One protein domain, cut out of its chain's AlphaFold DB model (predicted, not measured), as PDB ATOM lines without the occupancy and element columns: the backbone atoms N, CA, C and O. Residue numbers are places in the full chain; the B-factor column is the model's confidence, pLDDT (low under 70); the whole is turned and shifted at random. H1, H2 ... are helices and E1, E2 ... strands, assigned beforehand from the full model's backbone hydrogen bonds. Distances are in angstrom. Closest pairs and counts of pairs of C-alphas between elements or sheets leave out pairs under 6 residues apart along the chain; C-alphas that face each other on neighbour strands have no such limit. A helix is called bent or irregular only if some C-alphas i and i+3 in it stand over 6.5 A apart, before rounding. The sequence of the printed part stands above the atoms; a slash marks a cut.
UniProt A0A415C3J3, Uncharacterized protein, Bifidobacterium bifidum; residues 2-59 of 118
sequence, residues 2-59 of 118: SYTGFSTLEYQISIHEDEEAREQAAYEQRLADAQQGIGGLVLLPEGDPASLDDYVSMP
ATOM      1  N   SER A   2     -20.119  -2.537 317.703       39.84
ATOM      2  CA  SER A   2     -20.046  -2.353 316.254       39.84
ATOM      3  C   SER A   2     -19.276  -1.067 316.004       39.84
ATOM      4  O   SER A   2     -19.772   0.009 316.323       39.84
ATOM      5  N   TYR A   3     -18.045  -1.187 315.510       46.53
ATOM      6  CA  TYR A   3     -17.325  -0.048 314.958       46.53
ATOM      7  C   TYR A   3     -18.041   0.343 313.666       46.53
ATOM      8  O   TYR A   3     -17.946  -0.359 312.662       46.53
ATOM      9  N   THR A   4     -18.800   1.434 313.705       53.78
ATOM     10  CA  THR A   4     -19.238   2.141 312.502       53.78
ATOM     11  C   THR A   4     -17.995   2.775 311.892       53.78
ATOM     12  O   THR A   4     -17.591   3.873 312.268       53.78
ATOM     13  N   GLY A   5     -17.318   2.020 311.029       49.69
ATOM     14  CA  GLY A   5     -16.257   2.551 310.192       49.69
ATOM     15  C   GLY A   5     -16.887   3.495 309.184       49.69
ATOM     16  O   GLY A   5     -17.425   3.032 308.185       49.69
ATOM     17  N   PHE A   6     -16.838   4.795 309.467       55.34
ATOM     18  CA  PHE A   6     -16.919   5.798 308.414       55.34
ATOM     19  C   PHE A   6     -15.811   5.467 307.417       55.34
ATOM     20  O   PHE A   6     -14.636   5.383 307.796       55.34
ATOM     21  N   SER A   7     -16.181   5.187 306.172       62.31
ATOM     22  CA  SER A   7     -15.187   4.950 305.135       62.31
ATOM     23  C   SER A   7     -14.377   6.236 304.940       62.31
ATOM     24  O   SER A   7     -14.901   7.345 305.044       62.31
ATOM     25  N   THR A   8     -13.079   6.115 304.661       69.56
ATOM     26  CA  THR A   8     -12.207   7.273 304.388       69.56
ATOM     27  C   THR A   8     -12.728   8.153 303.249       69.56
ATOM     28  O   THR A   8     -12.379   9.325 303.194       69.56
ATOM     29  N   LEU A   9     -13.581   7.604 302.379       68.81
ATOM     30  CA  LEU A   9     -14.254   8.305 301.288       68.81
ATOM     31  C   LEU A   9     -15.416   9.185 301.778       68.81
ATOM     32  O   LEU A   9     -15.500  10.337 301.377       68.81
ATOM     33  N   GLU A  10     -16.268   8.690 302.679       71.12
ATOM     34  CA  GLU A  10     -17.375   9.476 303.258       71.12
ATOM     35  C   GLU A  10     -16.860  10.669 304.072       71.12
ATOM     36  O   GLU A  10     -17.419  11.755 303.996       71.12
ATOM     37  N   TYR A  11     -15.753  10.485 304.796       68.94
ATOM     38  CA  TYR A  11     -15.090  11.570 305.525       68.94
ATOM     39  C   TYR A  11     -14.465  12.620 304.589       68.94
ATOM     40  O   TYR A  11     -14.490  13.813 304.877       68.94
ATOM     41  N   GLN A  12     -13.903  12.190 303.455       70.12
ATOM     42  CA  GLN A  12     -13.359  13.105 302.447       70.12
ATOM     43  C   GLN A  12     -14.463  13.904 301.748       70.12
ATOM     44  O   GLN A  12     -14.284  15.098 301.535       70.12
ATOM     45  N   ILE A  13     -15.604  13.272 301.452       77.06
ATOM     46  CA  ILE A  13     -16.779  13.946 300.883       77.06
ATOM     47  C   ILE A  13     -17.304  15.001 301.858       77.06
ATOM     48  O   ILE A  13     -17.453  16.148 301.460       77.06
ATOM     49  N   SER A  14     -17.481  14.663 303.143       71.12
ATOM     50  CA  SER A  14     -17.998  15.627 304.123       71.12
ATOM     51  C   SER A  14     -17.092  16.846 304.304       71.12
ATOM     52  O   SER A  14     -17.585  17.953 304.463       71.12
ATOM     53  N   ILE A  15     -15.765  16.661 304.261       75.12
ATOM     54  CA  ILE A  15     -14.832  17.796 304.333       75.12
ATOM     55  C   ILE A  15     -14.969  18.683 303.097       75.12
ATOM     56  O   ILE A  15     -14.971  19.902 303.228       75.12
ATOM     57  N   HIS A  16     -15.073  18.084 301.912       74.56
ATOM     58  CA  HIS A  16     -15.171  18.847 300.673       74.56
ATOM     59  C   HIS A  16     -16.491  19.626 300.588       74.56
ATOM     60  O   HIS A  16     -16.485  20.799 300.233       74.56
ATOM     61  N   GLU A  17     -17.602  19.011 301.002       79.50
ATOM     62  CA  GLU A  17     -18.911  19.672 301.097       79.50
ATOM     63  C   GLU A  17     -18.891  20.832 302.111       79.50
ATOM     64  O   GLU A  17     -19.438  21.903 301.840       79.50
ATOM     65  N   ASP A  18     -18.218  20.659 303.255       84.56
ATOM     66  CA  ASP A  18     -18.036  21.725 304.248       84.56
ATOM     67  C   ASP A  18     -17.170  22.880 303.709       84.56
ATOM     68  O   ASP A  18     -17.406  24.047 304.039       84.56
ATOM     69  N   GLU A  19     -16.160  22.583 302.888       84.00
ATOM     70  CA  GLU A  19     -15.324  23.589 302.222       84.00
ATOM     71  C   GLU A  19     -16.129  24.382 301.181       84.00
ATOM     72  O   GLU A  19     -16.159  25.614 301.260       84.00
ATOM     73  N   GLU A  20     -16.857  23.708 300.286       86.44
ATOM     74  CA  GLU A  20     -17.708  24.346 299.270       86.44
ATOM     75  C   GLU A  20     -18.790  25.236 299.906       86.44
ATOM     76  O   GLU A  20     -18.996  26.379 299.488       86.44
ATOM     77  N   ALA A  21     -19.442  24.765 300.977       88.00
ATOM     78  CA  ALA A  21     -20.458  25.541 301.687       88.00
ATOM     79  C   ALA A  21     -19.885  26.826 302.307       88.00
ATOM     80  O   ALA A  21     -20.535  27.877 302.317       88.00
ATOM     81  N   ARG A  22     -18.650  26.768 302.819       90.19
ATOM     82  CA  ARG A  22     -17.967  27.941 303.376       90.19
ATOM     83  C   ARG A  22     -17.560  28.937 302.301       90.19
ATOM     84  O   ARG A  22     -17.655  30.142 302.541       90.19
ATOM     85  N   GLU A  23     -17.098  28.463 301.150       90.88
ATOM     86  CA  GLU A  23     -16.757  29.326 300.017       90.88
ATOM     87  C   GLU A  23     -17.992  30.047 299.478       90.88
ATOM     88  O   GLU A  23     -17.951  31.266 299.293       90.88
ATOM     89  N   GLN A  24     -19.109  29.329 299.344       91.06
ATOM     90  CA  GLN A  24     -20.387  29.895 298.925       91.06
ATOM     91  C   GLN A  24     -20.880  30.972 299.902       91.06
ATOM     92  O   GLN A  24     -21.185  32.091 299.489       91.06
ATOM     93  N   ALA A  25     -20.873  30.692 301.209       92.25
ATOM     94  CA  ALA A  25     -21.259  31.679 302.219       92.25
ATOM     95  C   ALA A  25     -20.345  32.922 302.200       92.25
ATOM     96  O   ALA A  25     -20.804  34.051 302.377       92.25
ATOM     97  N   ALA A  26     -19.043  32.738 301.955       93.19
ATOM     98  CA  ALA A  26     -18.098  33.846 301.842       93.19
ATOM     99  C   ALA A  26     -18.287  34.669 300.555       93.19
ATOM    100  O   ALA A  26     -17.950  35.856 300.545       93.19
ATOM    101  N   TYR A  27     -18.769  34.057 299.472       91.69
ATOM    102  CA  TYR A  27     -19.155  34.759 298.249       91.69
ATOM    103  C   TYR A  27     -20.419  35.591 298.483       91.69
ATOM    104  O   TYR A  27     -20.417  36.790 298.219       91.69
ATOM    105  N   GLU A  28     -21.459  34.986 299.060       92.50
ATOM    106  CA  GLU A  28     -22.729  35.658 299.363       92.50
ATOM    107  C   GLU A  28     -22.537  36.851 300.299       92.50
ATOM    108  O   GLU A  28     -23.090  37.923 300.056       92.50
ATOM    109  N   GLN A  29     -21.691  36.705 301.325       90.75
ATOM    110  CA  GLN A  29     -21.356  37.815 302.211       90.75
ATOM    111  C   GLN A  29     -20.660  38.954 301.459       90.75
ATOM    112  O   GLN A  29     -21.027  40.111 301.634       90.75
ATOM    113  N   ARG A  30     -19.685  38.645 300.595       86.81
ATOM    114  CA  ARG A  30     -18.983  39.663 299.799       86.81
ATOM    115  C   ARG A  30     -19.922  40.385 298.837       86.81
ATOM    116  O   ARG A  30     -19.798  41.593 298.670       86.81
ATOM    117  N   LEU A  31     -20.860  39.662 298.230       86.00
ATOM    118  CA  LEU A  31     -21.869  40.245 297.354       86.00
ATOM    119  C   LEU A  31     -22.804  41.176 298.135       86.00
ATOM    120  O   LEU A  31     -23.060  42.294 297.696       86.00
ATOM    121  N   ALA A  32     -23.262  40.752 299.314       79.75
ATOM    122  CA  ALA A  32     -24.093  41.578 300.186       79.75
ATOM    123  C   ALA A  32     -23.356  42.842 300.660       79.75
ATOM    124  O   ALA A  32     -23.945  43.923 300.674       79.75
ATOM    125  N   ASP A  33     -22.074  42.721 301.005       77.75
ATOM    126  CA  ASP A  33     -21.222  43.851 301.379       77.75
ATOM    127  C   ASP A  33     -21.082  44.836 300.204       77.75
ATOM    128  O   ASP A  33     -21.305  46.034 300.377       77.75
ATOM    129  N   ALA A  34     -20.810  44.337 298.993       72.31
ATOM    130  CA  ALA A  34     -20.699  45.154 297.785       72.31
ATOM    131  C   ALA A  34     -22.022  45.859 297.427       72.31
ATOM    132  O   ALA A  34     -22.026  47.046 297.106       72.31
ATOM    133  N   GLN A  35     -23.159  45.170 297.557       72.06
ATOM    134  CA  GLN A  35     -24.498  45.753 297.382       72.06
ATOM    135  C   GLN A  35     -24.815  46.843 298.416       72.06
ATOM    136  O   GLN A  35     -25.590  47.753 298.131       72.06
ATOM    137  N   GLN A  36     -24.217  46.764 299.608       66.75
ATOM    138  CA  GLN A  36     -24.336  47.768 300.666       66.75
ATOM    139  C   GLN A  36     -23.272  48.875 300.572       66.75
ATOM    140  O   GLN A  36     -23.250  49.768 301.420       66.75
ATOM    141  N   GLY A  37     -22.387  48.835 299.567       59.34
ATOM    142  CA  GLY A  37     -21.281  49.786 299.409       59.34
ATOM    143  C   GLY A  37     -20.155  49.612 300.438       59.34
ATOM    144  O   GLY A  37     -19.299  50.488 300.596       59.34
ATOM    145  N   ILE A  38     -20.126  48.489 301.158       67.12
ATOM    146  CA  ILE A  38     -19.093  48.173 302.144       67.12
ATOM    147  C   ILE A  38     -17.817  47.763 301.398       67.12
ATOM    148  O   ILE A  38     -17.827  46.899 300.527       67.12
ATOM    149  N   GLY A  39     -16.692  48.393 301.742       65.88
ATOM    150  CA  GLY A  39     -15.393  48.105 301.119       65.88
ATOM    151  C   GLY A  39     -15.083  48.914 299.854       65.88
ATOM    152  O   GLY A  39     -14.027  48.704 299.264       65.88
ATOM    153  N   GLY A  40     -15.940  49.868 299.467       65.38
ATOM    154  CA  GLY A  40     -15.660  50.792 298.361       65.38
ATOM    155  C   GLY A  40     -15.718  50.142 296.976       65.38
ATOM    156  O   GLY A  40     -15.020  50.581 296.063       65.38
ATOM    157  N   LEU A  41     -16.519  49.085 296.839       68.31
ATOM    158  CA  LEU A  41     -16.859  48.469 295.562       68.31
ATOM    159  C   LEU A  41     -18.133  49.091 294.994       68.31
ATOM    160  O   LEU A  41     -19.020  49.510 295.733       68.31
ATOM    161  N   VAL A  42     -18.214  49.130 293.672       67.81
ATOM    162  CA  VAL A  42     -19.269  49.800 292.922       67.81
ATOM    163  C   VAL A  42     -19.694  48.938 291.744       67.81
ATOM    164  O   VAL A  42     -18.849  48.514 290.964       67.81
ATOM    165  N   LEU A  43     -21.003  48.747 291.575       64.31
ATOM    166  CA  LEU A  43     -21.562  48.078 290.401       64.31
ATOM    167  C   LEU A  43     -21.355  48.930 289.137       64.31
ATOM    168  O   LEU A  43     -21.638  50.135 289.128       64.31
ATOM    169  N   LEU A  44     -20.881  48.301 288.063       60.22
ATOM    170  CA  LEU A  44     -20.798  48.920 286.740       60.22
ATOM    171  C   LEU A  44     -22.201  49.267 286.199       60.22
ATOM    172  O   LEU A  44     -23.153  48.543 286.477       60.22
ATOM    173  N   PRO A  45     -22.364  50.323 285.376       50.94
ATOM    174  CA  PRO A  45     -23.682  50.743 284.878       50.94
ATOM    175  C   PRO A  45     -24.490  49.655 284.151       50.94
ATOM    176  O   PRO A  45     -25.715  49.647 284.230       50.94
ATOM    177  N   GLU A  46     -23.812  48.745 283.448       63.56
ATOM    178  CA  GLU A  46     -24.422  47.608 282.737       63.56
ATOM    179  C   GLU A  46     -24.187  46.263 283.452       63.56
ATOM    180  O   GLU A  46     -24.445  45.206 282.881       63.56
ATOM    181  N   GLY A  47     -23.674  46.302 284.683       57.25
ATOM    182  CA  GLY A  47     -23.332  45.126 285.475       57.25
ATOM    183  C   GLY A  47     -24.544  44.414 286.077       57.25
ATOM    184  O   GLY A  47     -25.558  45.045 286.392       57.25
ATOM    185  N   ASP A  48     -24.432  43.104 286.285       71.62
ATOM    186  CA  ASP A  48     -25.422  42.318 287.015       71.62
ATOM    187  C   ASP A  48     -25.223  42.492 288.536       71.62
ATOM    188  O   ASP A  48     -24.180  42.107 289.069       71.62
ATOM    189  N   PRO A  49     -26.212  43.017 289.290       68.56
ATOM    190  CA  PRO A  49     -26.111  43.156 290.746       68.56
ATOM    191  C   PRO A  49     -25.968  41.821 291.493       68.56
ATOM    192  O   PRO A  49     -25.705  41.835 292.696       68.56
ATOM    193  N   ALA A  50     -26.176  40.676 290.834       83.69
ATOM    194  CA  ALA A  50     -25.935  39.350 291.394       83.69
ATOM    195  C   ALA A  50     -24.506  38.823 291.141       83.69
ATOM    196  O   ALA A  50     -24.157  37.760 291.657       83.69
ATOM    197  N   SER A  51     -23.685  39.544 290.373       85.94
ATOM    198  CA  SER A  51     -22.337  39.137 289.974       85.94
ATOM    199  C   SER A  51     -21.280  40.014 290.634       85.94
ATOM    200  O   SER A  51     -21.162  41.196 290.324       85.94
ATOM    201  N   LEU A  52     -20.457  39.435 291.516       84.44
ATOM    202  CA  LEU A  52     -19.327  40.157 292.121       84.44
ATOM    203  C   LEU A  52     -18.302  40.671 291.096       84.44
ATOM    204  O   LEU A  52     -17.638  41.664 291.374       84.44
ATOM    205  N   ASP A  53     -18.184  40.034 289.929       86.12
ATOM    206  CA  ASP A  53     -17.230  40.433 288.882       86.12
ATOM    207  C   ASP A  53     -17.605  41.769 288.222       86.12
ATOM    208  O   ASP A  53     -16.744  42.457 287.672       86.12
ATOM    209  N   ASP A  54     -18.878  42.161 288.321       73.69
ATOM    210  CA  ASP A  54     -19.380  43.431 287.800       73.69
ATOM    211  C   ASP A  54     -19.232  44.584 288.806       73.69
ATOM    212  O   ASP A  54     -19.578  45.732 288.502       73.69
ATOM    213  N   TYR A  55     -18.692  44.300 289.996       75.31
ATOM    214  CA  TYR A  55     -18.314  45.305 290.980       75.31
ATOM    215  C   TYR A  55     -16.831  45.668 290.848       75.31
ATOM    216  O   TYR A  55     -15.943  44.820 290.917       75.31
ATOM    217  N   VAL A  56     -16.543  46.961 290.731       71.31
ATOM    218  CA  VAL A  56     -15.188  47.511 290.611       71.31
ATOM    219  C   VAL A  56     -14.858  48.426 291.784       71.31
ATOM    220  O   VAL A  56     -15.739  49.057 292.365       71.31
ATOM    221  N   SER A  57     -13.578  48.524 292.141       67.88
ATOM    222  CA  SER A  57     -13.124  49.485 293.149       67.88
ATOM    223  C   SER A  57     -13.440  50.912 292.719       67.88
ATOM    224  O   SER A  57     -13.202  51.285 291.567       67.88
ATOM    225  N   MET A  58     -13.922  51.730 293.655       60.09
ATOM    226  CA  MET A  58     -14.137  53.150 293.398       60.09
ATOM    227  C   MET A  58     -12.843  53.813 292.911       60.09
ATOM    228  O   MET A  58     -11.798  53.650 293.553       60.09
ATOM    229  N   PRO A  59     -12.891  54.593 291.815       50.22
ATOM    230  CA  PRO A  59     -11.737  55.363 291.383       50.22
ATOM    231  C   PRO A  59     -11.356  56.352 292.486       50.22
ATOM    232  O   PRO A  59     -12.206  57.062 293.033       50.22
TER     233      PRO A  59
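AT A GLANCE: This is residues 2 to 59 of the 118 residues of an uncharacterized protein of Bifidobacterium bifidum (UniProt A0A415C3J3). One long helix, H1, sticks out like a handle from a small head at its C-terminal end, and the head holds a short two-strand hairpin, E1 and E2, with the loop between its strands. Residues 2 to 26 stand free and make most of the length, beginning with a tail before the helix. The printed part has 58 residues with one named helix and two named strands, in the order H1, E1, E2; the sheet E1 - E2 is antiparallel, and the class is mostly helix. The whole is extended, a rod spanning 62 by 19 by 14 A, with a radius of gyration of the C-alphas of 18.3 A.

IN THESE COORDINATES: Residues 2 to 7 come before H1, which takes residues 8 to 35 and is 41.0 A long, from C-alpha 8 at (-12.207, 7.273, 304.388) to C-alpha 35 at (-24.498, 45.753, 297.382). E1 is residues 41 to 43, 7.0 A long. E2 is residues 55 to 57, also 7.0 A long, and ends with C-alpha 57 at (-13.124, 49.485, 293.149).

HOW THE PARTS SIT: In H1, which is not bent, every O i to N i+4 pair is within hydrogen-bond range. The closest C-alphas of H1 and E1 are those of Ala 34 and Leu 41, 5.5 A apart. Those of H1 and E2 are Ala 34 and Tyr 55, 7.2 A apart. E1 and E2 form a hairpin, antiparallel with 139 degrees between their directions. N 42 and O 56 are within hydrogen-bond range at 2.8 A, as are N 56 and O 42 at 2.8 A.

THE WHOLE: The C-alphas of Ser 2 and Pro 59, the two farthest apart, are 63.4 A from each other. Without residues 2 to 26 the body spans 21 by 18 by 12 A. The printed part has no cut. The link from H1 to E1 is tight, and that from E1 to E2 is long, with 11 residues. The mean pLDDT of the printed part is 72.7; 25 residues are under 70, among them residues 2 to 9 and 36 to 47.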